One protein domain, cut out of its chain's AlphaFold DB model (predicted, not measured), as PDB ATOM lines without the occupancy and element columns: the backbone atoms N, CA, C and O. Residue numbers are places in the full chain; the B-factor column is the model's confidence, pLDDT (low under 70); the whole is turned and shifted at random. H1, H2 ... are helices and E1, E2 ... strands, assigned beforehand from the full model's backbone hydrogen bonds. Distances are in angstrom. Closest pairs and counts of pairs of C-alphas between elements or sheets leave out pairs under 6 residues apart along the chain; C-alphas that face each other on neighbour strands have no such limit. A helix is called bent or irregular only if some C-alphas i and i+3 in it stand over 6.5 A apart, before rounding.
ATOM      1  N   THR A   2      -8.868 -34.865   1.424       79.50
ATOM      2  CA  THR A   2      -7.496 -34.705   1.951       79.50
ATOM      3  C   THR A   2      -7.280 -33.401   2.729       79.50
ATOM      4  O   THR A   2      -6.572 -33.409   3.733       79.50
ATOM      5  N   ASP A   3      -7.928 -32.302   2.330       90.31
ATOM      6  CA  ASP A   3      -7.812 -31.018   3.036       90.31
ATOM      7  C   ASP A   3      -8.447 -31.035   4.431       90.31
ATOM      8  O   ASP A   3      -7.859 -30.493   5.365       90.31
ATOM      9  N   ALA A   4      -9.576 -31.735   4.609       92.94
ATOM     10  CA  ALA A   4     -10.214 -31.902   5.916       92.94
ATOM     11  C   ALA A   4      -9.308 -32.693   6.874       92.94
ATOM     12  O   ALA A   4      -9.043 -32.259   7.992       92.94
ATOM     13  N   PHE A   5      -8.711 -33.799   6.415       94.75
ATOM     14  CA  PHE A   5      -7.742 -34.544   7.231       94.75
ATOM     15  C   PHE A   5      -6.458 -33.754   7.502       94.75
ATOM     16  O   PHE A   5      -5.905 -33.842   8.600       94.75
ATOM     17  N   ARG A   6      -5.987 -32.943   6.547       95.56
ATOM     18  CA  ARG A   6      -4.854 -32.034   6.769       95.56
ATOM     19  C   ARG A   6      -5.180 -31.017   7.863       95.56
ATOM     20  O   ARG A   6      -4.368 -30.825   8.767       95.56
ATOM     21  N   ARG A   7      -6.360 -30.396   7.813       95.44
ATOM     22  CA  ARG A   7      -6.840 -29.459   8.836       95.44
ATOM     23  C   ARG A   7      -6.982 -30.141  10.196       95.44
ATOM     24  O   ARG A   7      -6.463 -29.626  11.183       95.44
ATOM     25  N   ALA A   8      -7.542 -31.348  10.231       96.06
ATOM     26  CA  ALA A   8      -7.641 -32.164  11.435       96.06
ATOM     27  C   ALA A   8      -6.270 -32.481  12.048       96.06
ATOM     28  O   ALA A   8      -6.091 -32.379  13.262       96.06
ATOM     29  N   ALA A   9      -5.268 -32.792  11.220       96.75
ATOM     30  CA  ALA A   9      -3.898 -32.978  11.685       96.75
ATOM     31  C   ALA A   9      -3.311 -31.685  12.270       96.75
ATOM     32  O   ALA A   9      -2.663 -31.737  13.312       96.75
ATOM     33  N   VAL A  10      -3.580 -30.521  11.669       96.31
ATOM     34  CA  VAL A  10      -3.190 -29.225  12.248       96.31
ATOM     35  C   VAL A  10      -3.872 -29.014  13.604       96.31
ATOM     36  O   VAL A  10      -3.190 -28.692  14.575       96.31
ATOM     37  N   ARG A  11      -5.180 -29.267  13.729       95.56
ATOM     38  CA  ARG A  11      -5.905 -29.165  15.011       95.56
ATOM     39  C   ARG A  11      -5.363 -30.097  16.087       95.56
ATOM     40  O   ARG A  11      -5.239 -29.683  17.242       95.56
ATOM     41  N   ALA A  12      -4.973 -31.312  15.715       95.88
ATOM     42  CA  ALA A  12      -4.332 -32.259  16.618       95.88
ATOM     43  C   ALA A  12      -3.049 -31.683  17.243       95.88
ATOM     44  O   ALA A  12      -2.816 -31.868  18.433       95.88
ATOM     45  N   THR A  13      -2.255 -30.908  16.491       94.56
ATOM     46  CA  THR A  13      -1.031 -30.272  17.024       94.56
ATOM     47  C   THR A  13      -1.284 -29.190  18.080       94.56
ATOM     48  O   THR A  13      -0.395 -28.891  18.871       94.56
ATOM     49  N   LEU A  14      -2.498 -28.631  18.145       92.12
ATOM     50  CA  LEU A  14      -2.889 -27.622  19.142       92.12
ATOM     51  C   LEU A  14      -3.319 -28.238  20.485       92.12
ATOM     52  O   LEU A  14      -3.602 -27.521  21.462       92.12
ATOM     53  N   ALA A  15      -3.395 -29.568  20.543       91.12
ATOM     54  CA  ALA A  15      -3.784 -30.281  21.743       91.12
ATOM     55  C   ALA A  15      -2.792 -30.043  22.886       91.12
ATOM     56  O   ALA A  15      -1.585 -29.916  22.667       91.12
ATOM     57  N   PRO A  16      -3.280 -29.963  24.133       88.12
ATOM     58  CA  PRO A  16      -2.390 -29.973  25.277       88.12
ATOM     59  C   PRO A  16      -1.675 -31.322  25.373       88.12
ATOM     60  O   PRO A  16      -2.245 -32.375  25.096       88.12
ATOM     61  N   SER A  17      -0.424 -31.288  25.820       86.00
ATOM     62  CA  SER A  17       0.338 -32.491  26.130       86.00
ATOM     63  C   SER A  17       1.183 -32.286  27.379       86.00
ATOM     64  O   SER A  17       1.500 -31.152  27.769       86.00
ATOM     65  N   VAL A  18       1.597 -33.389  27.998       85.06
ATOM     66  CA  VAL A  18       2.533 -33.348  29.122       85.06
ATOM     67  C   VAL A  18       3.803 -32.590  28.719       85.06
ATOM     68  O   VAL A  18       4.377 -32.827  27.661       85.06
ATOM     69  N   HIS A  19       4.175 -31.581  29.509       82.69
ATOM     70  CA  HIS A  19       5.306 -30.674  29.241       82.69
ATOM     71  C   HIS A  19       5.353 -30.067  27.824       82.69
ATOM     72  O   HIS A  19       6.406 -29.613  27.396       82.69
ATOM     73  N   ASN A  20       4.216 -30.009  27.119       85.88
ATOM     74  CA  ASN A  20       4.148 -29.600  25.715       85.88
ATOM     75  C   ASN A  20       5.036 -30.443  24.768       85.88
ATOM     76  O   ASN A  20       5.439 -29.961  23.708       85.88
ATOM     77  N   SER A  21       5.345 -31.694  25.143       86.44
ATOM     78  CA  SER A  21       6.219 -32.593  24.376       86.44
ATOM     79  C   SER A  21       5.669 -33.009  23.007       86.44
ATOM     80  O   SER A  21       6.450 -33.401  22.135       86.44
ATOM     81  N   GLN A  22       4.349 -32.886  22.810       93.31
ATOM     82  CA  GLN A  22       3.603 -33.271  21.608       93.31
ATOM     83  C   GLN A  22       3.994 -34.682  21.129       93.31
ATOM     84  O   GLN A  22       4.577 -34.833  20.053       93.31
ATOM     85  N   PRO A  23       3.755 -35.730  21.944       95.38
ATOM     86  CA  PRO A  23       4.379 -37.034  21.754       95.38
ATOM     87  C   PRO A  23       3.584 -37.926  20.786       95.38
ATOM     88  O   PRO A  23       3.314 -39.095  21.063       95.38
ATOM     89  N   TRP A  24       3.194 -37.369  19.644       96.62
ATOM     90  CA  TRP A  24       2.433 -38.047  18.600       96.62
ATOM     91  C   TRP A  24       3.088 -37.844  17.236       96.62
ATOM     92  O   TRP A  24       3.587 -36.768  16.906       96.62
ATOM     93  N   ARG A  25       3.028 -38.878  16.399       97.50
ATOM     94  CA  ARG A  25       3.302 -38.801  14.964       97.50
ATOM     95  C   ARG A  25       1.996 -38.980  14.213       97.50
ATOM     96  O   ARG A  25       1.275 -39.951  14.437       97.50
ATOM     97  N   LEU A  26       1.713 -38.042  13.321       97.38
ATOM     98  CA  LEU A  26       0.521 -38.052  12.484       97.38
ATOM     99  C   LEU A  26       0.915 -38.500  11.081       97.38
ATOM    100  O   LEU A  26       1.826 -37.932  10.479       97.38
ATOM    101  N   ARG A  27       0.234 -39.517  10.557       96.50
ATOM    102  CA  ARG A  27       0.363 -39.941   9.161       96.50
ATOM    103  C   ARG A  27      -0.967 -39.719   8.460       96.50
ATOM    104  O   ARG A  27      -1.987 -40.264   8.873       96.50
ATOM    105  N   LEU A  28      -0.932 -38.919   7.402       95.19
ATOM    106  CA  LEU A  28      -2.085 -38.651   6.553       95.19
ATOM    107  C   LEU A  28      -2.131 -39.669   5.416       95.19
ATOM    108  O   LEU A  28      -1.137 -39.868   4.719       95.19
ATOM    109  N   GLY A  29      -3.284 -40.307   5.250       88.62
ATOM    110  CA  GLY A  29      -3.649 -41.040   4.044       88.62
ATOM    111  C   GLY A  29      -4.681 -40.264   3.217       88.62
ATOM    112  O   GLY A  29      -5.078 -39.162   3.598       88.62
ATOM    113  N   PRO A  30      -5.134 -40.823   2.084       83.00
ATOM    114  CA  PRO A  30      -6.149 -40.187   1.240       83.00
ATOM    115  C   PRO A  30      -7.519 -40.063   1.932       83.00
ATOM    116  O   PRO A  30      -8.241 -39.094   1.700       83.00
ATOM    117  N   ASP A  31      -7.842 -41.018   2.803       87.88
ATOM    118  CA  ASP A  31      -9.147 -41.248   3.432       87.88
ATOM    119  C   ASP A  31      -9.058 -41.454   4.955       87.88
ATOM    120  O   ASP A  31     -10.026 -41.874   5.591       87.88
ATOM    121  N   ARG A  32      -7.878 -41.216   5.543       93.56
ATOM    122  CA  ARG A  32      -7.620 -41.531   6.948       93.56
ATOM    123  C   ARG A  32      -6.556 -40.650   7.589       93.56
ATOM    124  O   ARG A  32      -5.612 -40.208   6.930       93.56
ATOM    125  N   LEU A  33      -6.642 -40.508   8.906       96.81
ATOM    126  CA  LEU A  33      -5.596 -39.954   9.762       96.81
ATOM    127  C   LEU A  33      -5.157 -41.012  10.776       96.81
ATOM    128  O   LEU A  33      -5.951 -41.490  11.579       96.81
ATOM    129  N   ILE A  34      -3.875 -41.363  10.749       97.69
ATOM    130  CA  ILE A  34      -3.271 -42.350  11.646       97.69
ATOM    131  C   ILE A  34      -2.458 -41.608  12.705       97.69
ATOM    132  O   ILE A  34      -1.592 -40.794  12.373       97.69
ATOM    133  N   MET A  35      -2.699 -41.927  13.973       97.88
ATOM    134  CA  MET A  35      -1.981 -41.385  15.119       97.88
ATOM    135  C   MET A  35      -1.137 -42.466  15.785       97.88
ATOM    136  O   MET A  35      -1.654 -43.486  16.243       97.88
ATOM    137  N   ILE A  36       0.170 -42.221  15.858       98.12
ATOM    138  CA  ILE A  36       1.150 -43.149  16.426       98.12
ATOM    139  C   ILE A  36       1.828 -42.478  17.630       98.12
ATOM    140  O   ILE A  36       2.421 -41.410  17.455       98.12
ATOM    141  N   PRO A  37       1.802 -43.093  18.825       96.94
ATOM    142  CA  PRO A  37       2.601 -42.686  19.980       96.94
ATOM    143  C   PRO A  37       4.086 -42.520  19.628       96.94
ATOM    144  O   PRO A  37       4.722 -43.457  19.136       96.94
ATOM    145  N   ASP A  38       4.664 -41.348  19.890       96.00
ATOM    146  CA  ASP A  38       6.095 -41.108  19.683       96.00
ATOM    147  C   ASP A  38       6.884 -41.356  20.970       96.00
ATOM    148  O   ASP A  38       7.072 -40.464  21.799       96.00
ATOM    149  N   ARG A  39       7.368 -42.590  21.136       93.50
ATOM    150  CA  ARG A  39       8.145 -42.995  22.317       93.50
ATOM    151  C   ARG A  39       9.480 -42.249  22.441       93.50
ATOM    152  O   ARG A  39       9.983 -42.135  23.550       93.50
ATOM    153  N   ALA A  40      10.012 -41.668  21.360       93.44
ATOM    154  CA  ALA A  40      11.201 -40.811  21.440       93.44
ATOM    155  C   ALA A  40      10.922 -39.480  22.166       93.44
ATOM    156  O   ALA A  40      11.849 -38.815  22.622       93.44
ATOM    157  N   ARG A  41       9.645 -39.098  22.287       92.88
ATOM    158  CA  ARG A  41       9.169 -37.910  23.011       92.88
ATOM    159  C   ARG A  41       8.545 -38.249  24.367       92.88
ATOM    160  O   ARG A  41       7.948 -37.378  25.004       92.88
ATOM    161  N   GLN A  42       8.640 -39.508  24.799       93.25
ATOM    162  CA  GLN A  42       8.190 -39.925  26.121       93.25
ATOM    163  C   GLN A  42       9.097 -39.324  27.195       93.25
ATOM    164  O   GLN A  42      10.315 -39.261  27.041       93.25
ATOM    165  N   LEU A  43       8.487 -38.905  28.300       91.06
ATOM    166  CA  LEU A  43       9.206 -38.518  29.504       91.06
ATOM    167  C   LEU A  43       9.578 -39.802  30.254       91.06
ATOM    168  O   LEU A  43       8.766 -40.328  31.002       91.06
ATOM    169  N   ALA A  44      10.748 -40.372  29.985       91.94
ATOM    170  CA  ALA A  44      11.155 -41.662  30.535       91.94
ATOM    171  C   ALA A  44      11.227 -41.672  32.072       91.94
ATOM    172  O   ALA A  44      11.019 -42.726  32.669       91.94
ATOM    173  N   VAL A  45      11.500 -40.525  32.707       90.19
ATOM    174  CA  VAL A  45      11.567 -40.419  34.174       90.19
ATOM    175  C   VAL A  45      10.215 -40.019  34.767       90.19
ATOM    176  O   VAL A  45       9.744 -40.664  35.698       90.19
ATOM    177  N   HIS A  46       9.567 -38.978  34.235       86.88
ATOM    178  CA  HIS A  46       8.275 -38.493  34.744       86.88
ATOM    179  C   HIS A  46       7.077 -39.372  34.338       86.88
ATOM    180  O   HIS A  46       6.057 -39.370  35.018       86.88
ATOM    181  N   ASP A  47       7.161 -40.083  33.215       91.25
ATOM    182  CA  ASP A  47       6.098 -40.926  32.654       91.25
ATOM    183  C   ASP A  47       6.670 -42.257  32.117       91.25
ATOM    184  O   ASP A  47       6.608 -42.525  30.913       91.25
ATOM    185  N   PRO A  48       7.248 -43.117  32.979       90.75
ATOM    186  CA  PRO A  48       7.925 -44.345  32.549       90.75
ATOM    187  C   PRO A  48       6.984 -45.348  31.862       90.75
ATOM    188  O   PRO A  48       7.397 -46.066  30.952       90.75
ATOM    189  N   THR A  49       5.702 -45.370  32.235       90.12
ATOM    190  CA  THR A  49       4.685 -46.245  31.625       90.12
ATOM    191  C   THR A  49       4.156 -45.698  30.291       90.12
ATOM    192  O   THR A  49       3.630 -46.447  29.464       90.12
ATOM    193  N   GLY A  50       4.335 -44.400  30.023       91.50
ATOM    194  CA  GLY A  50       3.771 -43.722  28.855       91.50
ATOM    195  C   GLY A  50       2.284 -43.396  29.004       91.50
ATOM    196  O   GLY A  50       1.597 -43.183  28.004       91.50
ATOM    197  N   ARG A  51       1.761 -43.385  30.231       92.50
ATOM    198  CA  ARG A  51       0.365 -43.045  30.510       92.50
ATOM    199  C   ARG A  51       0.058 -41.610  30.094       92.50
ATOM    200  O   ARG A  51      -0.904 -41.375  29.364       92.50
ATOM    201  N   GLN A  52       0.897 -40.654  30.493       90.44
ATOM    202  CA  GLN A  52       0.729 -39.241  30.129       90.44
ATOM    203  C   GLN A  52       0.912 -39.011  28.627       90.44
ATOM    204  O   GLN A  52       0.236 -38.165  28.033       90.44
ATOM    205  N   LEU A  53       1.789 -39.790  27.993       93.50
ATOM    206  CA  LEU A  53       1.943 -39.818  26.546       93.50
ATOM    207  C   LEU A  53       0.635 -40.214  25.846       93.50
ATOM    208  O   LEU A  53       0.201 -39.519  24.925       93.50
ATOM    209  N   ILE A  54      -0.011 -41.300  26.276       95.25
ATOM    210  CA  ILE A  54      -1.257 -41.775  25.657       95.25
ATOM    211  C   ILE A  54      -2.419 -40.809  25.922       95.25
ATOM    212  O   ILE A  54      -3.161 -40.508  24.989       95.25
ATOM    213  N   ILE A  55      -2.527 -40.239  27.129       91.62
ATOM    214  CA  ILE A  55      -3.504 -39.172  27.428       91.62
ATOM    215  C   ILE A  55      -3.301 -37.977  26.484       91.62
ATOM    216  O   ILE A  55      -4.259 -37.439  25.928       91.62
ATOM    217  N   SER A  56      -2.045 -37.587  26.251       92.75
ATOM    218  CA  SER A  56      -1.704 -36.510  25.314       92.75
ATOM    219  C   SER A  56      -2.144 -36.851  23.881       92.75
ATOM    220  O   SER A  56      -2.732 -36.008  23.205       92.75
ATOM    221  N   CYS A  57      -1.935 -38.093  23.428       96.00
ATOM    222  CA  CYS A  57      -2.443 -38.562  22.133       96.00
ATOM    223  C   CYS A  57      -3.976 -38.510  22.069       96.00
ATOM    224  O   CYS A  57      -4.534 -38.078  21.066       96.00
ATOM    225  N   GLY A  58      -4.669 -38.872  23.150       93.62
ATOM    226  CA  GLY A  58      -6.123 -38.747  23.228       93.62
ATOM    227  C   GLY A  58      -6.594 -37.303  23.025       93.62
ATOM    228  O   GLY A  58      -7.596 -37.068  22.355       93.62
ATOM    229  N   CYS A  59      -5.844 -36.320  23.542       92.62
ATOM    230  CA  CYS A  59      -6.199 -34.904  23.405       92.62
ATOM    231  C   CYS A  59      -6.054 -34.465  21.941       92.62
ATOM    232  O   CYS A  59      -6.908 -33.765  21.395       92.62
ATOM    233  N   ALA A  60      -4.980 -34.915  21.286       95.81
ATOM    234  CA  ALA A  60      -4.746 -34.696  19.863       95.81
ATOM    235  C   ALA A  60      -5.837 -35.346  18.998       95.81
ATOM    236  O   ALA A  60      -6.338 -34.720  18.063       95.81
ATOM    237  N   LEU A  61      -6.243 -36.574  19.338       94.88
ATOM    238  CA  LEU A  61      -7.318 -37.300  18.663       94.88
ATOM    239  C   LEU A  61      -8.647 -36.554  18.782       94.88
ATOM    240  O   LEU A  61      -9.366 -36.411  17.796       94.88
ATOM    241  N   PHE A  62      -8.956 -36.047  19.974       91.25
ATOM    242  CA  PHE A  62     -10.164 -35.273  20.208       91.25
ATOM    243  C   PHE A  62     -10.225 -34.010  19.338       91.25
ATOM    244  O   PHE A  62     -11.215 -33.782  18.647       91.25
ATOM    245  N   ASN A  63      -9.141 -33.231  19.297       94.06
ATOM    246  CA  ASN A  63      -9.076 -32.036  18.455       94.06
ATOM    247  C   ASN A  63      -9.243 -32.357  16.962       94.06
ATOM    248  O   ASN A  63      -9.891 -31.600  16.242       94.06
ATOM    249  N   ALA A  64      -8.670 -33.470  16.493       95.25
ATOM    250  CA  ALA A  64      -8.855 -33.919  15.116       95.25
ATOM    251  C   ALA A  64     -10.326 -34.252  14.819       95.25
ATOM    252  O   ALA A  64     -10.842 -33.829  13.788       95.25
ATOM    253  N   ARG A  65     -11.014 -34.957  15.731       92.94
ATOM    254  CA  ARG A  65     -12.449 -35.268  15.601       92.94
ATOM    255  C   ARG A  65     -13.305 -34.003  15.540       92.94
ATOM    256  O   ARG A  65     -14.150 -33.905  14.661       92.94
ATOM    257  N   ALA A  66     -13.055 -33.025  16.416       91.50
ATOM    258  CA  ALA A  66     -13.780 -31.750  16.408       91.50
ATOM    259  C   ALA A  66     -13.606 -31.004  15.073       91.50
ATOM    260  O   ALA A  66     -14.574 -30.504  14.505       91.50
ATOM    261  N   SER A  67     -12.384 -31.007  14.525       94.50
ATOM    262  CA  SER A  67     -12.097 -30.441  13.202       94.50
ATOM    263  C   SER A  67     -12.912 -31.096  12.093       94.50
ATOM    264  O   SER A  67     -13.467 -30.392  11.257       94.50
ATOM    265  N   LEU A  68     -12.957 -32.431  12.079       93.12
ATOM    266  CA  LEU A  68     -13.641 -33.214  11.048       93.12
ATOM    267  C   LEU A  68     -15.159 -33.051  11.142       93.12
ATOM    268  O   LEU A  68     -15.803 -32.861  10.115       93.12
ATOM    269  N   ALA A  69     -15.705 -33.018  12.361       90.94
ATOM    270  CA  ALA A  69     -17.109 -32.697  12.604       90.94
ATOM    271  C   ALA A  69     -17.462 -31.287  12.097       90.94
ATOM    272  O   ALA A  69     -18.468 -31.111  11.418       90.94
ATOM    273  N   ALA A  70     -16.605 -30.288  12.345       91.56
ATOM    274  CA  ALA A  70     -16.803 -28.925  11.843       91.56
ATOM    275  C   ALA A  70     -16.744 -28.818  10.307       91.56
ATOM    276  O   ALA A  70     -17.381 -27.937   9.735       91.56
ATOM    277  N   ASP A  71     -16.008 -29.718   9.648       91.75
ATOM    278  CA  ASP A  71     -15.956 -29.830   8.186       91.75
ATOM    279  C   ASP A  71     -17.089 -30.718   7.620       91.75
ATOM    280  O   ASP A  71     -17.136 -30.951   6.411       91.75
ATOM    281  N   GLY A  72     -17.991 -31.229   8.470       89.69
ATOM    282  CA  GLY A  72     -19.103 -32.099   8.076       89.69
ATOM    283  C   GLY A  72     -18.668 -33.481   7.580       89.69
ATOM    284  O   GLY A  72     -19.393 -34.110   6.811       89.69
ATOM    285  N   VAL A  73     -17.474 -33.946   7.965       89.88
ATOM    286  CA  VAL A  73     -16.932 -35.243   7.544       89.88
ATOM    287  C   VAL A  73     -17.300 -36.309   8.580       89.88
ATOM    288  O   VAL A  73     -16.746 -36.279   9.683       89.88
ATOM    289  N   PRO A  74     -18.187 -37.268   8.252       86.44
ATOM    290  CA  PRO A  74     -18.493 -38.378   9.147       86.44
ATOM    291  C   PRO A  74     -17.279 -39.305   9.242       86.44
ATOM    292  O   PRO A  74     -16.661 -39.645   8.228       86.44
ATOM    293  N   VAL A  75     -16.898 -39.679  10.464       88.56
ATOM    294  CA  VAL A  75     -15.701 -40.489  10.695       88.56
ATOM    295  C   VAL A  75     -15.878 -41.537  11.779       88.56
ATOM    296  O   VAL A  75     -16.433 -41.270  12.843       88.56
ATOM    297  N   ASP A  76     -15.261 -42.688  11.540       89.69
ATOM    298  CA  ASP A  76     -15.043 -43.733  12.527       89.69
ATOM    299  C   ASP A  76     -13.673 -43.591  13.185       89.69
ATOM    300  O   ASP A  76     -12.690 -43.172  12.567       89.69
ATOM    301  N   VAL A  77     -13.589 -43.972  14.463       91.06
ATOM    302  CA  VAL A  77     -12.345 -43.926  15.241       91.06
ATOM    303  C   VAL A  77     -12.004 -45.304  15.791       91.06
ATOM    304  O   VAL A  77     -12.500 -45.724  16.842       91.06
ATOM    305  N   HIS A  78     -11.063 -45.971  15.131       92.75
ATOM    306  CA  HIS A  78     -10.497 -47.237  15.580       92.75
ATOM    307  C   HIS A  78      -9.353 -46.976  16.562       92.75
ATOM    308  O   HIS A  78      -8.299 -46.457  16.191       92.75
ATOM    309  N   ARG A  79      -9.553 -47.326  17.835       92.50
ATOM    310  CA  ARG A  79      -8.553 -47.160  18.904       92.50
ATOM    311  C   ARG A  79      -7.748 -48.447  19.055       92.50
ATOM    312  O   ARG A  79      -8.345 -49.512  19.172       92.50
ATOM    313  N   PHE A  80      -6.423 -48.334  19.072       94.69
ATOM    314  CA  PHE A  80      -5.481 -49.459  19.149       94.69
ATOM    315  C   PHE A  80      -5.816 -50.613  18.177       94.69
ATOM    316  O   PHE A  80      -5.943 -51.758  18.614       94.69
ATOM    317  N   PRO A  81      -5.966 -50.350  16.861       93.12
ATOM    318  CA  PRO A  81      -6.411 -51.361  15.894       93.12
ATOM    319  C   PRO A  81      -5.470 -52.570  15.784       93.12
ATOM    320  O   PRO A  81      -5.909 -53.645  15.393       93.12
ATOM    321  N   ALA A  82      -4.193 -52.402  16.143       93.06
ATOM    322  CA  ALA A  82      -3.177 -53.455  16.180       93.06
ATOM    323  C   ALA A  82      -2.721 -53.798  17.618       93.06
ATOM    324  O   ALA A  82      -1.676 -54.412  17.819       93.06
ATOM    325  N   GLY A  83      -3.484 -53.388  18.640       92.44
ATOM    326  CA  GLY A  83      -3.105 -53.518  20.049       92.44
ATOM    327  C   GLY A  83      -2.220 -52.372  20.563       92.44
ATOM    328  O   GLY A  83      -2.083 -51.331  19.928       92.44
ATOM    329  N   VAL A  84      -1.647 -52.544  21.762       89.38
ATOM    330  CA  VAL A  84      -0.928 -51.489  22.521       89.38
ATOM    331  C   VAL A  84       0.601 -51.523  22.356       89.38
ATOM    332  O   VAL A  84       1.329 -50.898  23.133       89.38
ATOM    333  N   ALA A  85       1.106 -52.268  21.370       88.75
ATOM    334  CA  ALA A  85       2.537 -52.444  21.144       88.75
ATOM    335  C   ALA A  85       3.236 -51.139  20.708       88.75
ATOM    336  O   ALA A  85       2.633 -50.221  20.153       88.75
ATOM    337  N   ALA A  86       4.540 -51.036  20.979       84.75
ATOM    338  CA  ALA A  86       5.318 -49.856  20.613       84.75
ATOM    339  C   ALA A  86       5.431 -49.712  19.087       84.75
ATOM    340  O   ALA A  86       5.734 -50.671  18.388       84.75
ATOM    341  N   GLY A  87       5.232 -48.492  18.584       89.50
ATOM    342  CA  GLY A  87       5.266 -48.200  17.147       89.50
ATOM    343  C   GLY A  87       3.927 -48.399  16.435       89.50
ATOM    344  O   GLY A  87       3.755 -47.843  15.350       89.50
ATOM    345  N   GLU A  88       2.972 -49.085  17.068       95.38
ATOM    346  CA  GLU A  88       1.629 -49.266  16.527       95.38
ATOM    347  C   GLU A  88       0.750 -48.019  16.715       95.38
ATOM    348  O   GLU A  88       0.955 -47.239  17.656       95.38
ATOM    349  N   PRO A  89      -0.242 -47.795  15.834       96.88
ATOM    350  CA  PRO A  89      -1.192 -46.704  15.995       96.88
ATOM    351  C   PRO A  89      -2.003 -46.837  17.287       96.88
ATOM    352  O   PRO A  89      -2.597 -47.879  17.558       96.88
ATOM    353  N   CYS A  90      -2.114 -45.747  18.048       96.38
ATOM    354  CA  CYS A  90      -3.083 -45.677  19.143       96.38
ATOM    355  C   CYS A  90      -4.479 -45.306  18.636       96.38
ATOM    356  O   CYS A  90      -5.471 -45.656  19.273       96.38
ATOM    357  N   ALA A  91      -4.576 -44.640  17.483       96.38
ATOM    358  CA  ALA A  91      -5.844 -44.337  16.842       96.38
ATOM    359  C   ALA A  91      -5.710 -44.233  15.319       96.38
ATOM    360  O   ALA A  91      -4.702 -43.751  14.798       96.38
ATOM    361  N   VAL A  92      -6.759 -44.646  14.617       96.62
ATOM    362  CA  VAL A  92      -6.949 -44.431  13.183       96.62
ATOM    363  C   VAL A  92      -8.343 -43.855  12.984       96.62
ATOM    364  O   VAL A  92      -9.323 -44.457  13.416       96.62
ATOM    365  N   ILE A  93      -8.408 -42.682  12.358       94.94
ATOM    366  CA  ILE A  93      -9.653 -42.035  11.949       94.94
ATOM    367  C   ILE A  93      -9.861 -42.322  10.466       94.94
ATOM    368  O   ILE A  93      -8.965 -42.018   9.678       94.94
ATOM    369  N   THR A  94     -11.007 -42.873  10.089       93.56
ATOM    370  CA  THR A  94     -11.394 -43.169   8.699       93.56
ATOM    371  C   THR A  94     -12.720 -42.505   8.381       93.56
ATOM    372  O   THR A  94     -13.518 -42.283   9.284       93.56
ATOM    373  N   VAL A  95     -12.962 -42.178   7.112       89.19
ATOM    374  CA  VAL A  95     -14.289 -41.712   6.678       89.19
ATOM    375  C   VAL A  95     -15.304 -42.833   6.891       89.19
ATOM    376  O   VAL A  95     -15.064 -43.954   6.441       89.19
ATOM    377  N   ASP A  96     -16.409 -42.522   7.563       79.88
ATOM    378  CA  ASP A  96     -17.555 -43.424   7.649       79.88
ATOM    379  C   ASP A  96     -18.383 -43.301   6.357       79.88
ATOM    380  O   ASP A  96     -18.675 -42.200   5.883       79.88
ATOM    381  N   GLY A  97     -18.700 -44.441   5.744       65.31
ATOM    382  CA  GLY A  97     -19.563 -44.530   4.562       65.31
ATOM    383  C   GLY A  97     -21.056 -44.641   4.897       65.31
ATOM    384  O   GLY A  97     -21.881 -44.633   3.983       65.31
ATOM    385  N   GLY A  98     -21.397 -44.785   6.180       58.56
ATOM    386  CA  GLY A  98     -22.744 -44.774   6.740       58.56
ATOM    387  C   GLY A  98     -23.242 -43.364   7.069       58.56
ATOM    388  O   GLY A  98     -22.503 -42.385   7.017       58.56
ATOM    389  N   SER A  99     -24.548 -43.249   7.329       48.03
ATOM    390  CA  SER A  99     -25.262 -41.971   7.451       48.03
ATOM    391  C   SER A  99     -24.583 -40.990   8.412       48.03
ATOM    392  O   SER A  99     -24.248 -41.345   9.538       48.03
ATOM    393  N   VAL A 100     -24.472 -39.733   7.969       51.81
ATOM    394  CA  VAL A 100     -23.929 -38.604   8.734       51.81
ATOM    395  C   VAL A 100     -24.630 -38.516  10.088       51.81
ATOM    396  O   VAL A 100     -25.817 -38.196  10.155       51.81
ATOM    397  N   VAL A 101     -23.899 -38.785  11.168       53.59
ATOM    398  CA  VAL A 101     -24.312 -38.339  12.498       53.59
ATOM    399  C   VAL A 101     -23.919 -36.869  12.585       53.59
ATOM    400  O   VAL A 101     -22.733 -36.542  12.601       53.59
ATOM    401  N   ASP A 102     -24.915 -35.984  12.564       54.44
ATOM    402  CA  ASP A 102     -24.721 -34.560  12.841       54.44
ATOM    403  C   ASP A 102     -24.286 -34.394  14.302       54.44
ATOM    404  O   ASP A 102     -25.104 -34.310  15.218       54.44
ATOM    405  N   ASP A 103     -22.976 -34.401  14.531       67.88
ATOM    406  CA  ASP A 103     -22.386 -34.099  15.830       67.88
ATOM    407  C   ASP A 103     -22.114 -32.589  15.933       67.88
ATOM    408  O   ASP A 103     -20.973 -32.120  16.012       67.88
ATOM    409  N   GLY A 104     -23.197 -31.803  15.890       70.94
ATOM    410  CA  GLY A 104     -23.150 -30.342  15.989       70.94
ATOM    411  C   GLY A 104     -22.451 -29.849  17.265       70.94
ATOM    412  O   GLY A 104     -21.816 -28.789  17.264       70.94
ATOM    413  N   THR A 105     -22.484 -30.650  18.335       77.38
ATOM    414  CA  THR A 105     -21.742 -30.394  19.575       77.38
ATOM    415  C   THR A 105     -20.234 -30.481  19.342       77.38
ATOM    416  O   THR A 105     -19.516 -29.541  19.686       77.38
ATOM    417  N   MET A 106     -19.734 -31.550  18.713       81.19
ATOM    418  CA  MET A 106     -18.310 -31.675  18.378       81.19
ATOM    419  C   MET A 106     -17.844 -30.619  17.375       81.19
ATOM    420  O   MET A 106     -16.748 -30.071  17.532       81.19
ATOM    421  N   ALA A 107     -18.672 -30.285  16.383       86.06
ATOM    422  CA  ALA A 107     -18.373 -29.240  15.406       86.06
ATOM    423  C   ALA A 107     -18.164 -27.864  16.068       86.06
ATOM    424  O   ALA A 107     -17.251 -27.118  15.701       86.06
ATOM    425  N   PHE A 108     -18.962 -27.533  17.091       85.19
ATOM    426  CA  PHE A 108     -18.844 -26.268  17.823       85.19
ATOM    427  C   PHE A 108     -17.485 -26.103  18.528       85.19
ATOM    428  O   PHE A 108     -16.988 -24.983  18.680       85.19
ATOM    429  N   LEU A 109     -16.852 -27.209  18.926       86.06
ATOM    430  CA  LEU A 109     -15.605 -27.195  19.691       86.06
ATOM    431  C   LEU A 109     -14.370 -26.859  18.854       86.06
ATOM    432  O   LEU A 109     -13.356 -26.446  19.419       86.06
ATOM    433  N   ASP A 110     -14.425 -26.968  17.526       90.50
ATOM    434  CA  ASP A 110     -13.263 -26.695  16.674       90.50
ATOM    435  C   ASP A 110     -12.747 -25.252  16.811       90.50
ATOM    436  O   ASP A 110     -11.546 -25.032  16.983       90.50
ATOM    437  N   LYS A 111     -13.649 -24.259  16.818       87.69
ATOM    438  CA  LYS A 111     -13.275 -22.841  17.023       87.69
ATOM    439  C   LYS A 111     -12.525 -22.647  18.331       87.69
ATOM    440  O   LYS A 111     -11.662 -21.784  18.489       87.69
ATOM    441  N   ALA A 112     -12.885 -23.461  19.299       86.56
ATOM    442  CA  ALA A 112     -12.399 -23.323  20.628       86.56
ATOM    443  C   ALA A 112     -11.011 -23.944  20.822       86.56
ATOM    444  O   ALA A 112     -10.192 -23.376  21.550       86.56
ATOM    445  N   VAL A 113     -10.695 -24.995  20.053       87.12
ATOM    446  CA  VAL A 113      -9.345 -25.565  19.927       87.12
ATOM    447  C   VAL A 113      -8.306 -24.491  19.584       87.12
ATOM    448  O   VAL A 113      -7.212 -24.508  20.149       87.12
ATOM    449  N   GLU A 114      -8.632 -23.530  18.713       84.50
ATOM    450  CA  GLU A 114      -7.716 -22.440  18.334       84.50
ATOM    451  C   GLU A 114      -7.457 -21.442  19.465       84.50
ATOM    452  O   GLU A 114      -6.330 -20.982  19.670       84.50
ATOM    453  N   SER A 115      -8.512 -21.087  20.194       82.69
ATOM    454  CA  SER A 115      -8.449 -20.074  21.251       82.69
ATOM    455  C   SER A 115      -7.895 -20.620  22.572       82.69
ATOM    456  O   SER A 115      -7.466 -19.854  23.442       82.69
ATOM    457  N   ARG A 116      -7.865 -21.950  22.710       84.56
ATOM    458  CA  ARG A 116      -7.463 -22.662  23.916       84.56
ATOM    459  C   ARG A 116      -6.043 -22.302  24.331       84.56
ATOM    460  O   ARG A 116      -5.070 -22.548  23.616       84.56
ATOM    461  N   ARG A 117      -5.889 -21.827  25.564       76.88
ATOM    462  CA  ARG A 117      -4.584 -21.664  26.211       76.88
ATOM    463  C   ARG A 117      -4.642 -22.212  27.621       76.88
ATOM    464  O   ARG A 117      -5.626 -22.041  28.331       76.88
ATOM    465  N   THR A 118      -3.555 -22.837  28.045       73.12
ATOM    466  CA  THR A 118      -3.407 -23.247  29.435       73.12
ATOM    467  C   THR A 118      -3.115 -22.010  30.286       73.12
ATOM    468  O   THR A 118      -2.021 -21.449  30.197       73.12
ATOM    469  N   VAL A 128     -18.252 -21.442  40.009       82.50
ATOM    470  CA  VAL A 128     -18.593 -22.142  38.767       82.50
ATOM    471  C   VAL A 128     -20.084 -22.511  38.812       82.50
ATOM    472  O   VAL A 128     -20.483 -23.168  39.778       82.50
ATOM    473  N   PRO A 129     -20.901 -22.134  37.806       85.56
ATOM    474  CA  PRO A 129     -22.310 -22.527  37.747       85.56
ATOM    475  C   PRO A 129     -22.475 -24.050  37.784       85.56
ATOM    476  O   PRO A 129     -21.720 -24.763  37.114       85.56
ATOM    477  N   GLN A 130     -23.451 -24.549  38.544       84.94
ATOM    478  CA  GLN A 130     -23.652 -25.991  38.716       84.94
ATOM    479  C   GLN A 130     -24.041 -26.659  37.395       84.94
ATOM    480  O   GLN A 130     -23.515 -27.715  37.068       84.94
ATOM    481  N   GLU A 131     -24.833 -25.982  36.568       86.56
ATOM    482  CA  GLU A 131     -25.253 -26.471  35.253       86.56
ATOM    483  C   GLU A 131     -24.040 -26.723  34.349       86.56
ATOM    484  O   GLU A 131     -23.988 -27.692  33.594       86.56
ATOM    485  N   LEU A 132     -23.014 -25.869  34.446       84.19
ATOM    486  CA  LEU A 132     -21.766 -26.076  33.718       84.19
ATOM    487  C   LEU A 132     -21.018 -27.308  34.235       84.19
ATOM    488  O   LEU A 132     -20.441 -28.035  33.430       84.19
ATOM    489  N   LEU A 133     -21.004 -27.542  35.549       85.12
ATOM    490  CA  LEU A 133     -20.384 -28.731  36.135       85.12
ATOM    491  C   LEU A 133     -21.108 -30.005  35.687       85.12
ATOM    492  O   LEU A 133     -20.438 -30.938  35.252       85.12
ATOM    493  N   ASP A 134     -22.437 -30.008  35.686       86.00
ATOM    494  CA  ASP A 134     -23.250 -31.155  35.272       86.00
ATOM    495  C   ASP A 134     -23.027 -31.484  33.787       86.00
ATOM    496  O   ASP A 134     -22.750 -32.631  33.427       86.00
ATOM    497  N   HIS A 135     -23.026 -30.469  32.913       84.00
ATOM    498  CA  HIS A 135     -22.684 -30.642  31.496       84.00
ATOM    499  C   HIS A 135     -21.279 -31.224  31.303       84.00
ATOM    500  O   HIS A 135     -21.052 -32.081  30.448       84.00
ATOM    501  N   LEU A 136     -20.327 -30.761  32.108       81.81
ATOM    502  CA  LEU A 136     -18.948 -31.224  32.089       81.81
ATOM    503  C   LEU A 136     -18.794 -32.669  32.594       81.81
ATOM    504  O   LEU A 136     -17.878 -33.360  32.143       81.81
ATOM    505  N   GLN A 137     -19.647 -33.114  33.520       84.50
ATOM    506  CA  GLN A 137     -19.701 -34.499  33.990       84.50
ATOM    507  C   GLN A 137     -20.308 -35.419  32.932       84.50
ATOM    508  O   GLN A 137     -19.713 -36.449  32.617       84.50
ATOM    509  N   LEU A 138     -21.423 -35.012  32.318       84.56
ATOM    510  CA  LEU A 138     -22.055 -35.761  31.231       84.56
ATOM    511  C   LEU A 138     -21.102 -35.937  30.039       84.56
ATOM    512  O   LEU A 138     -20.908 -37.050  29.560       84.56
ATOM    513  N   SER A 139     -20.423 -34.861  29.629       80.81
ATOM    514  CA  SER A 139     -19.465 -34.895  28.513       80.81
ATOM    515  C   SER A 139     -18.272 -35.822  28.789       80.81
ATOM    516  O   SER A 139     -17.719 -36.422  27.866       80.81
ATOM    517  N   ALA A 140     -17.859 -35.959  30.057       77.06
ATOM    518  CA  ALA A 140     -16.832 -36.923  30.447       77.06
ATOM    519  C   ALA A 140     -17.352 -38.366  30.325       77.06
ATOM    520  O   ALA A 140     -16.663 -39.213  29.748       77.06
ATOM    521  N   ALA A 141     -18.575 -38.618  30.803       81.88
ATOM    522  CA  ALA A 141     -19.205 -39.935  30.765       81.88
ATOM    523  C   ALA A 141     -19.398 -40.447  29.328       81.88
ATOM    524  O   ALA A 141     -19.123 -41.616  29.058       81.88
ATOM    525  N   GLU A 142     -19.767 -39.571  28.389       81.19
ATOM    526  CA  GLU A 142     -19.885 -39.894  26.955       81.19
ATOM    527  C   GLU A 142     -18.578 -40.415  26.334       81.19
ATOM    528  O   GLU A 142     -18.600 -41.182  25.372       81.19
ATOM    529  N   GLU A 143     -17.423 -40.047  26.890       74.88
ATOM    530  CA  GLU A 143     -16.120 -40.549  26.440       74.88
ATOM    531  C   GLU A 143     -15.606 -41.730  27.272       74.88
ATOM    532  O   GLU A 143     -14.540 -42.271  26.977       74.88
ATOM    533  N   GLY A 144     -16.368 -42.192  28.266       77.38
ATOM    534  CA  GLY A 144     -15.983 -43.291  29.154       77.38
ATOM    535  C   GLY A 144     -15.040 -42.870  30.282       77.38
ATOM    536  O   GLY A 144     -14.237 -43.680  30.744       77.38
ATOM    537  N   ALA A 145     -15.105 -41.607  30.706       82.19
ATOM    538  CA  ALA A 145     -14.406 -41.097  31.878       82.19
ATOM    539  C   ALA A 145     -15.402 -40.515  32.886       82.19
ATOM    540  O   ALA A 145     -16.504 -40.108  32.538       82.19
ATOM    541  N   GLU A 146     -15.005 -40.429  34.146       86.94
ATOM    542  CA  GLU A 146     -15.788 -39.764  35.178       86.94
ATOM    543  C   GLU A 146     -15.111 -38.452  35.570       86.94
ATOM    544  O   GLU A 146     -13.882 -38.331  35.582       86.94
ATOM    545  N   LEU A 147     -15.935 -37.450  35.875       85.00
ATOM    546  CA  LEU A 147     -15.487 -36.195  36.445       85.00
ATOM    547  C   LEU A 147     -16.010 -36.039  37.872       85.00
ATOM    548  O   LEU A 147     -17.196 -35.779  38.086       85.00
ATOM    549  N   ALA A 148     -15.088 -36.042  38.828       86.94
ATOM    550  CA  ALA A 148     -15.372 -35.695  40.211       86.94
ATOM    551  C   ALA A 148     -14.952 -34.245  40.485       86.94
ATOM    552  O   ALA A 148     -13.770 -33.905  40.396       86.94
ATOM    553  N   VAL A 149     -15.911 -33.379  40.816       87.00
ATOM    554  CA  VAL A 149     -15.621 -32.033  41.333       87.00
ATOM    555  C   VAL A 149     -15.298 -32.171  42.813       87.00
ATOM    556  O   VAL A 149     -16.131 -32.654  43.575       87.00
ATOM    557  N   LEU A 150     -14.095 -31.766  43.212       84.06
ATOM    558  CA  LEU A 150     -13.655 -31.916  44.590       84.06
ATOM    559  C   LEU A 150     -14.270 -30.840  45.476       84.06
ATOM    560  O   LEU A 150     -14.353 -29.665  45.109       84.06
ATOM    561  N   THR A 151     -14.645 -31.248  46.680       85.69
ATOM    562  CA  THR A 151     -14.918 -30.324  47.777       85.69
ATOM    563  C   THR A 151     -13.624 -29.649  48.236       85.69
ATOM    564  O   THR A 151     -12.522 -30.146  48.017       85.69
ATOM    565  N   GLU A 152     -13.742 -28.516  48.923       83.81
ATOM    566  CA  GLU A 152     -12.596 -27.773  49.466       83.81
ATOM    567  C   GLU A 152     -11.617 -28.635  50.303       83.81
ATOM    568  O   GLU A 152     -10.404 -28.563  50.082       83.81
ATOM    569  N   PRO A 153     -12.073 -29.491  51.243       86.25
ATOM    570  CA  PRO A 153     -11.173 -30.389  51.970       86.25
ATOM    571  C   PRO A 153     -10.457 -31.408  51.072       86.25
ATOM    572  O   PRO A 153      -9.256 -31.629  51.238       86.25
ATOM    573  N   GLU A 154     -11.170 -32.006  50.115       85.31
ATOM    574  CA  GLU A 154     -10.604 -32.973  49.167       85.31
ATOM    575  C   GLU A 154      -9.585 -32.308  48.241       85.31
ATOM    576  O   GLU A 154      -8.515 -32.865  47.998       85.31
ATOM    577  N   ALA A 155      -9.880 -31.092  47.775       82.56
ATOM    578  CA  ALA A 155      -8.985 -30.310  46.939       82.56
ATOM    579  C   ALA A 155      -7.672 -30.004  47.671       82.56
ATOM    580  O   ALA A 155      -6.594 -30.275  47.140       82.56
ATOM    581  N   ARG A 156      -7.744 -29.544  48.929       81.56
ATOM    582  CA  ARG A 156      -6.548 -29.306  49.756       81.56
ATOM    583  C   ARG A 156      -5.715 -30.567  49.963       81.56
ATOM    584  O   ARG A 156      -4.485 -30.499  49.921       81.56
ATOM    585  N   LEU A 157      -6.363 -31.712  50.188       84.81
ATOM    586  CA  LEU A 157      -5.668 -32.990  50.337       84.81
ATOM    587  C   LEU A 157      -4.969 -33.399  49.035       84.81
ATOM    588  O   LEU A 157      -3.779 -33.717  49.054       84.81
ATOM    589  N   ALA A 158      -5.681 -33.337  47.910       80.00
ATOM    590  CA  ALA A 158      -5.150 -33.650  46.589       80.00
ATOM    591  C   ALA A 158      -3.951 -32.753  46.231       80.00
ATOM    592  O   ALA A 158      -2.923 -33.240  45.757       80.00
ATOM    593  N   GLU A 159      -4.024 -31.454  46.525       80.75
ATOM    594  CA  GLU A 159      -2.910 -30.521  46.340       80.75
ATOM    595  C   GLU A 159      -1.716 -30.818  47.252       80.75
ATOM    596  O   GLU A 159      -0.564 -30.699  46.825       80.75
ATOM    597  N   ALA A 160      -1.958 -31.182  48.514       79.75
ATOM    598  CA  ALA A 160      -0.897 -31.551  49.446       79.75
ATOM    599  C   ALA A 160      -0.158 -32.813  48.974       79.75
ATOM    600  O   ALA A 160       1.071 -32.811  48.894       79.75
ATOM    601  N   GLN A 161      -0.899 -33.851  48.576       81.62
ATOM    602  CA  GLN A 161      -0.339 -35.069  47.987       81.62
ATOM    603  C   GLN A 161       0.434 -34.760  46.704       81.62
ATOM    604  O   GLN A 161       1.560 -35.228  46.516       81.62
ATOM    605  N   HIS A 162      -0.133 -33.909  45.845       77.88
ATOM    606  CA  HIS A 162       0.509 -33.503  44.608       77.88
ATOM    607  C   HIS A 162       1.847 -32.782  44.855       77.88
ATOM    608  O   HIS A 162       2.858 -33.114  44.227       77.88
ATOM    609  N   ARG A 163       1.875 -31.822  45.790       78.00
ATOM    610  CA  ARG A 163       3.102 -31.114  46.184       78.00
ATOM    611  C   ARG A 163       4.142 -32.069  46.753       78.00
ATOM    612  O   ARG A 163       5.301 -31.981  46.359       78.00
ATOM    613  N   GLN A 164       3.735 -33.002  47.611       81.44
ATOM    614  CA  GLN A 164       4.644 -33.987  48.192       81.44
ATOM    615  C   GLN A 164       5.297 -34.861  47.112       81.44
ATOM    616  O   GLN A 164       6.520 -34.993  47.083       81.44
ATOM    617  N   ALA A 165       4.509 -35.397  46.178       78.44
ATOM    618  CA  ALA A 165       5.035 -36.175  45.057       78.44
ATOM    619  C   ALA A 165       5.986 -35.341  44.179       78.44
ATOM    620  O   ALA A 165       7.045 -35.816  43.768       78.44
ATOM    621  N   ALA A 166       5.647 -34.072  43.927       79.06
ATOM    622  CA  ALA A 166       6.502 -33.162  43.172       79.06
ATOM    623  C   ALA A 166       7.845 -32.890  43.869       79.06
ATOM    624  O   ALA A 166       8.863 -32.828  43.182       79.06
ATOM    625  N   LEU A 167       7.863 -32.755  45.199       83.88
ATOM    626  CA  LEU A 167       9.096 -32.602  45.973       83.88
ATOM    627  C   LEU A 167       9.983 -33.842  45.850       83.88
ATOM    628  O   LEU A 167      11.163 -33.705  45.543       83.88
ATOM    629  N   VAL A 168       9.410 -35.040  46.006       85.94
ATOM    630  CA  VAL A 168      10.148 -36.307  45.859       85.94
ATOM    631  C   VAL A 168      10.770 -36.419  44.466       85.94
ATOM    632  O   VAL A 168      11.963 -36.688  44.353       85.94
ATOM    633  N   MET A 169      10.007 -36.130  43.407       82.56
ATOM    634  CA  MET A 169      10.532 -36.141  42.036       82.56
ATOM    635  C   MET A 169      11.657 -35.117  41.831       82.56
ATOM    636  O   MET A 169      12.643 -35.414  41.167       82.56
ATOM    637  N   GLN A 170      11.558 -33.917  42.413       84.25
ATOM    638  CA  GLN A 170      12.597 -32.886  42.274       84.25
ATOM    639  C   GLN A 170      13.944 -33.270  42.898       84.25
ATOM    640  O   GLN A 170      14.971 -32.726  42.482       84.25
ATOM    641  N   LEU A 171      13.963 -34.195  43.859       89.94
ATOM    642  CA  LEU A 171      15.211 -34.708  44.422       89.94
ATOM    643  C   LEU A 171      15.998 -35.536  43.396       89.94
ATOM    644  O   LEU A 171      17.229 -35.551  43.450       89.94
ATOM    645  N   ASP A 172      15.322 -36.150  42.422       91.19
ATOM    646  CA  ASP A 172      15.958 -36.942  41.373       91.19
ATOM    647  C   ASP A 172      16.682 -36.036  40.342       91.19
ATOM    648  O   ASP A 172      16.062 -35.212  39.653       91.19
ATOM    649  N   PRO A 173      18.022 -36.144  40.202       92.88
ATOM    650  CA  PRO A 173      18.767 -35.437  39.162       92.88
ATOM    651  C   PRO A 173      18.318 -35.773  37.731       92.88
ATOM    652  O   PRO A 173      18.374 -34.895  36.863       92.88
ATOM    653  N   ALA A 174      17.871 -37.006  37.473       91.25
ATOM    654  CA  ALA A 174      17.406 -37.432  36.156       91.25
ATOM    655  C   ALA A 174      16.101 -36.715  35.788       91.25
ATOM    656  O   ALA A 174      16.015 -36.116  34.714       91.25
ATOM    657  N   TYR A 175      15.145 -36.648  36.720       88.25
ATOM    658  CA  TYR A 175      13.908 -35.884  36.548       88.25
ATOM    659  C   TYR A 175      14.178 -34.397  36.281       88.25
ATOM    660  O   TYR A 175      13.611 -33.811  35.359       88.25
ATOM    661  N   ARG A 176      15.089 -33.767  37.035       89.06
ATOM    662  CA  ARG A 176      15.459 -32.354  36.805       89.06
ATOM    663  C   ARG A 176      16.089 -32.125  35.431       89.06
ATOM    664  O   ARG A 176      15.846 -31.087  34.815       89.06
ATOM    665  N   THR A 177      16.893 -33.071  34.954       90.00
ATOM    666  CA  THR A 177      17.514 -33.014  33.623       90.00
ATOM    667  C   THR A 177      16.460 -33.127  32.525       90.00
ATOM    668  O   THR A 177      16.424 -32.291  31.623       90.00
ATOM    669  N   GLU A 178      15.550 -34.096  32.642       87.88
ATOM    670  CA  GLU A 178      14.420 -34.266  31.726       87.88
ATOM    671  C   GLU A 178      13.515 -33.026  31.702       87.88
ATOM    672  O   GLU A 178      13.157 -32.526  30.634       87.88
ATOM    673  N   LEU A 179      13.204 -32.456  32.870       85.38
ATOM    674  CA  LEU A 179      12.378 -31.257  32.977       85.38
ATOM    675  C   LEU A 179      13.003 -30.057  32.249       85.38
ATOM    676  O   LEU A 179      12.288 -29.337  31.550       85.38
ATOM    677  N   ARG A 180      14.322 -29.855  32.383       85.94
ATOM    678  CA  ARG A 180      15.066 -28.798  31.673       85.94
ATOM    679  C   ARG A 180      15.066 -29.010  30.162       85.94
ATOM    680  O   ARG A 180      14.929 -28.040  29.423       85.94
ATOM    681  N   ALA A 181      15.183 -30.257  29.704       85.81
ATOM    682  CA  ALA A 181      15.159 -30.575  28.279       85.81
ATOM    683  C   ALA A 181      13.824 -30.184  27.619       85.81
ATOM    684  O   ALA A 181      13.820 -29.671  26.503       85.81
ATOM    685  N   TRP A 182      12.698 -30.365  28.321       81.31
ATOM    686  CA  TRP A 182      11.361 -30.105  27.767       81.31
ATOM    687  C   TRP A 182      10.789 -28.718  28.068       81.31
ATOM    688  O   TRP A 182      10.048 -28.173  27.252       81.31
ATOM    689  N   ARG A 183      11.094 -28.129  29.229       74.19
ATOM    690  CA  ARG A 183      10.592 -26.794  29.612       74.19
ATOM    691  C   ARG A 183      11.577 -25.663  29.327       74.19
ATOM    692  O   ARG A 183      11.190 -24.503  29.452       74.19
ATOM    693  N   GLY A 184      12.813 -25.984  28.947       65.56
ATOM    694  CA  GLY A 184      13.921 -25.036  28.970       65.56
ATOM    695  C   GLY A 184      14.384 -24.745  30.400       65.56
ATOM    696  O   GLY A 184      14.006 -25.435  31.350       65.56
ATOM    697  N   ASP A 185      15.217 -23.718  30.553       52.59
ATOM    698  CA  ASP A 185      15.727 -23.298  31.858       52.59
ATOM    699  C   ASP A 185      14.575 -22.847  32.785       52.59
ATOM    700  O   ASP A 185      13.873 -21.882  32.451       52.59
ATOM    701  N   PRO A 186      14.349 -23.511  33.938       50.44
ATOM    702  CA  PRO A 186      13.310 -23.119  34.885       50.44
ATOM    703  C   PRO A 186      13.464 -21.677  35.397       50.44
ATOM    704  O   PRO A 186      12.449 -21.058  35.718       50.44
ATOM    705  N   ARG A 203     -12.011 -24.297  41.666       71.31
ATOM    706  CA  ARG A 203     -12.547 -25.662  41.799       71.31
ATOM    707  C   ARG A 203     -11.590 -26.670  41.179       71.31
ATOM    708  O   ARG A 203     -11.404 -26.696  39.960       71.31
ATOM    709  N   LEU A 204     -11.014 -27.528  42.018       77.88
ATOM    710  CA  LEU A 204     -10.259 -28.686  41.555       77.88
ATOM    711  C   LEU A 204     -11.233 -29.796  41.148       77.88
ATOM    712  O   LEU A 204     -12.227 -30.054  41.822       77.88
ATOM    713  N   ALA A 205     -10.945 -30.462  40.037       83.56
ATOM    714  CA  ALA A 205     -11.702 -31.621  39.603       83.56
ATOM    715  C   ALA A 205     -10.751 -32.724  39.136       83.56
ATOM    716  O   ALA A 205      -9.699 -32.440  38.556       83.56
ATOM    717  N   LEU A 206     -11.130 -33.974  39.382       84.00
ATOM    718  CA  LEU A 206     -10.389 -35.161  38.976       84.00
ATOM    719  C   LEU A 206     -11.101 -35.850  37.822       84.00
ATOM    720  O   LEU A 206     -12.319 -35.996  37.832       84.00
ATOM    721  N   ILE A 207     -10.310 -36.278  36.843       82.19
ATOM    722  CA  ILE A 207     -10.771 -37.148  35.767       82.19
ATOM    723  C   ILE A 207     -10.287 -38.546  36.092       82.19
ATOM    724  O   ILE A 207      -9.078 -38.762  36.244       82.19
ATOM    725  N   THR A 208     -11.221 -39.475  36.191       84.00
ATOM    726  CA  THR A 208     -10.952 -40.878  36.478       84.00
ATOM    727  C   THR A 208     -11.441 -41.740  35.327       84.00
ATOM    728  O   THR A 208     -12.310 -41.364  34.541       84.00
ATOM    729  N   THR A 209     -10.830 -42.907  35.205       82.62
ATOM    730  CA  THR A 209     -11.253 -43.963  34.296       82.62
ATOM    731  C   THR A 209     -11.532 -45.211  35.111       82.62
ATOM    732  O   THR A 209     -10.963 -45.387  36.189       82.62
ATOM    733  N   GLU A 210     -12.380 -46.093  34.590       80.75
ATOM    734  CA  GLU A 210     -12.727 -47.348  35.264       80.75
ATOM    735  C   GLU A 210     -11.489 -48.223  35.522       80.75
ATOM    736  O   GLU A 210     -11.360 -48.862  36.568       80.75
ATOM    737  N   ARG A 211     -10.555 -48.233  34.566       82.69
ATOM    738  CA  ARG A 211      -9.325 -49.025  34.613       82.69
ATOM    739  C   ARG A 211      -8.104 -48.164  34.327       82.69
ATOM    740  O   ARG A 211      -8.189 -47.110  33.694       82.69
ATOM    741  N   ASP A 212      -6.952 -48.656  34.770       84.75
ATOM    742  CA  ASP A 212      -5.647 -48.079  34.461       84.75
ATOM    743  C   ASP A 212      -5.011 -48.818  33.271       84.75
ATOM    744  O   ASP A 212      -4.070 -49.594  33.416       84.75
ATOM    745  N   HIS A 213      -5.602 -48.641  32.084       87.12
ATOM    746  CA  HIS A 213      -5.193 -49.319  30.850       87.12
ATOM    747  C   HIS A 213      -5.081 -48.318  29.679       87.12
ATOM    748  O   HIS A 213      -5.857 -47.360  29.623       87.12
ATOM    749  N   PRO A 214      -4.173 -48.524  28.696       85.69
ATOM    750  CA  PRO A 214      -3.969 -47.592  27.580       85.69
ATOM    751  C   PRO A 214      -5.229 -47.164  26.821       85.69
ATOM    752  O   PRO A 214      -5.341 -46.005  26.420       85.69
ATOM    753  N   THR A 215      -6.193 -48.068  26.643       87.12
ATOM    754  CA  THR A 215      -7.485 -47.756  26.010       87.12
ATOM    755  C   THR A 215      -8.262 -46.683  26.769       87.12
ATOM    756  O   THR A 215      -8.833 -45.788  26.147       87.12
ATOM    757  N   ASP A 216      -8.255 -46.750  28.096       85.69
ATOM    758  CA  ASP A 216      -8.962 -45.813  28.963       85.69
ATOM    759  C   ASP A 216      -8.204 -44.480  29.058       85.69
ATOM    760  O   ASP A 216      -8.798 -43.406  28.968       85.69
ATOM    761  N   TRP A 217      -6.869 -44.528  29.102       86.19
ATOM    762  CA  TRP A 217      -6.019 -43.332  29.045       86.19
ATOM    763  C   TRP A 217      -6.252 -42.509  27.774       86.19
ATOM    764  O   TRP A 217      -6.287 -41.282  27.829       86.19
ATOM    765  N   LEU A 218      -6.433 -43.178  26.629       83.19
ATOM    766  CA  LEU A 218      -6.710 -42.524  25.349       83.19
ATOM    767  C   LEU A 218      -8.094 -41.852  25.337       83.19
ATOM    768  O   LEU A 218      -8.281 -40.831  24.677       83.19
ATOM    769  N   ARG A 219      -9.062 -42.427  26.057       79.88
ATOM    770  CA  ARG A 219     -10.449 -41.950  26.158       79.88
ATOM    771  C   ARG A 219     -10.619 -40.767  27.110       79.88
ATOM    772  O   ARG A 219     -11.409 -39.875  26.824       79.88
ATOM    773  N   ALA A 220      -9.813 -40.683  28.166       68.44
ATOM    774  CA  ALA A 220      -9.880 -39.632  29.192       68.44
ATOM    775  C   ALA A 220      -9.644 -38.179  28.698       68.44
ATOM    776  O   ALA A 220      -9.568 -37.245  29.495       68.44
ATOM    777  N   ALA A 221      -9.481 -37.958  27.393       55.12
ATOM    778  CA  ALA A 221      -8.793 -36.802  26.847       55.12
ATOM    779  C   ALA A 221      -9.675 -35.690  26.236       55.12
ATOM    780  O   ALA A 221      -9.178 -34.579  26.054       55.12
ATOM    781  N   ARG A 222     -10.976 -35.919  25.988       52.03
ATOM    782  CA  ARG A 222     -11.933 -34.881  25.514       52.03
ATOM    783  C   ARG A 222     -11.951 -33.639  26.395       52.03
ATOM    784  O   ARG A 222     -11.886 -32.498  25.934       52.03
ATOM    785  N   ARG A 223     -11.958 -33.870  27.703       43.41
ATOM    786  CA  ARG A 223     -12.174 -32.829  28.702       43.41
ATOM    787  C   ARG A 223     -11.091 -31.747  28.732       43.41
ATOM    788  O   ARG A 223     -11.375 -30.596  29.063       43.41
ATOM    789  N   TRP A 224      -9.858 -32.086  28.361       39.00
ATOM    790  CA  TRP A 224      -8.765 -31.115  28.274       39.00
ATOM    791  C   TRP A 224      -9.011 -30.009  27.251       39.00
ATOM    792  O   TRP A 224      -8.525 -28.886  27.423       39.00
ATOM    793  N   SER A 225      -9.746 -30.329  26.189       34.47
ATOM    794  CA  SER A 225     -10.026 -29.400  25.104       34.47
ATOM    795  C   SER A 225     -11.307 -28.601  25.349       34.47
ATOM    796  O   SER A 225     -11.340 -27.431  24.990       34.47
ATOM    797  N   GLU A 226     -12.314 -29.143  26.041       32.62
ATOM    798  CA  GLU A 226     -13.592 -28.452  26.324       32.62
ATOM    799  C   GLU A 226     -13.529 -27.434  27.475       32.62
ATOM    800  O   GLU A 226     -14.131 -26.363  27.398       32.62
ATOM    801  N   SER A 227     -12.743 -27.704  28.522       35.97
ATOM    802  CA  SER A 227     -12.633 -26.844  29.719       35.97
ATOM    803  C   SER A 227     -12.126 -25.413  29.430       35.97
ATOM    804  O   SER A 227     -12.262 -24.509  30.251       35.97
ATOM    805  N   CYS A 228     -11.562 -25.176  28.247       35.44
ATOM    806  CA  CYS A 228     -10.897 -23.928  27.872       35.44
ATOM    807  C   CYS A 228     -11.567 -23.199  26.687       35.44
ATOM    808  O   CYS A 228     -10.967 -22.279  26.133       35.44
TER     809      CYS A 228
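AT A GLANCE: This is residues 2 to 118, 128 to 186 and 203 to 228 of the 286 residues of an uncharacterized protein of Microlunatus sp. Gsoil 973 (UniProt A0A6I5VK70). A four-stranded antiparallel sheet, order E1 E2 E4 E3, has H1 and H2 over one face, with H3 crossing H2 on the side away from the sheet. Beyond the short H7 and H8 lies a smaller antiparallel sheet, E5 E6, with H4 packed on it; from there H5 makes a long arm, and H6 turns off its far end in an L. The printed part has 202 residues, ordered H1 E1 E2 H2 E3 E4 H3 H4 E5 H5 H6 E6 H7 H8, class mixed. It is compact, with a radius of gyration of the C-alphas of 17.6 A and spans of 53 by 42 by 31 A.

IN THESE COORDINATES: The larger sheet holds E1, residues 24 to 28, E2, 32 to 37, 16.6 A long, E4, 91 to 95, and E3, 75 to 79. H1, residues 2 to 13, is 17.0 A long and begins at C-alpha 2 (-7.496, -34.705, 1.951). H2, residues 51 to 70, is 29.0 A long. H3 is residues 104 to 115, 18.7 A, and H4 is 130 to 142, 18.6 A. E5 is residues 146 to 149 and E6 is 205 to 208. H5, residues 152 to 171, is 29.1 A long and ends at C-alpha 171 (15.211, -34.708, 44.422). H6 is residues 173 to 183, H7 214 to 219 and H8 223 to 226.

HOW THE PARTS SIT: E1 and E2 form a hairpin, with N 25 and O 36 2.8 A apart. E2 and E4 are antiparallel neighbours, with N 33 and O 93 within hydrogen-bond range at 2.9 A. E3 and E4 form another hairpin, N 76 and O 94 being 2.9 A apart. H1 and H2 are on the same face, two layers with the sheet, at heights of 8.8 A and 8.7 A over it, and both run along the strands. E2, H2 and E3 form a split strand-helix-strand unit, with E4 between its two strands and a right-handed crossover. H2 is the hub, touching four helices. With residues 59 to 68 it touches H1, at a steep tilt of 40 degrees, opposite ways; the closest C-alphas are those of Ala 12 and Ala 60, 4.1 A. With residues 63 to 70 it touches H3, closest C-alphas Ala 70 and Ala 107, 3.9 A. With residues 51 to 59 it touches H7, closest C-alphas Gly 58 and Leu 218, 4.4 A; H7 only grazes the sheet. With residues 59 to 63 it touches H8, closest C-alphas Cys 59 and Trp 224, 6.7 A. In the smaller sheet N 148 and O 206 are 2.9 A apart; the closest C-alphas of H4 and E5, Gln 137 and Leu 147, are 5.2 A apart. H5 and H6 are close but not clearly touching, closest C-alphas Gln 170 and Arg 176, 6.2 A. Every O i to N i+4 pair is within hydrogen-bond range in H1, H2, H4, H5, H6 and H7; H8 is too short for one, and H3, only just irregular with C-alphas 108 and 111 6.6 A apart, has 2 of 8, beside 6 of 9 O i to N i+3 pairs.

THE WHOLE: The two C-alphas farthest apart, those of Ser 99 and Leu 171, are 55.3 A apart. Residues 160 to 168, in H5, stand free. Residues 119 to 127 and 187 to 202 are not printed, with gaps of 17.9 A and 26.9 A between the C-alphas across them. The links E2 to H2 and E3 to E4 are long. Mean pLDDT of the printed part is 84.5; residues 97 to 103, 184 to 186 and 220 to 228 are under 70.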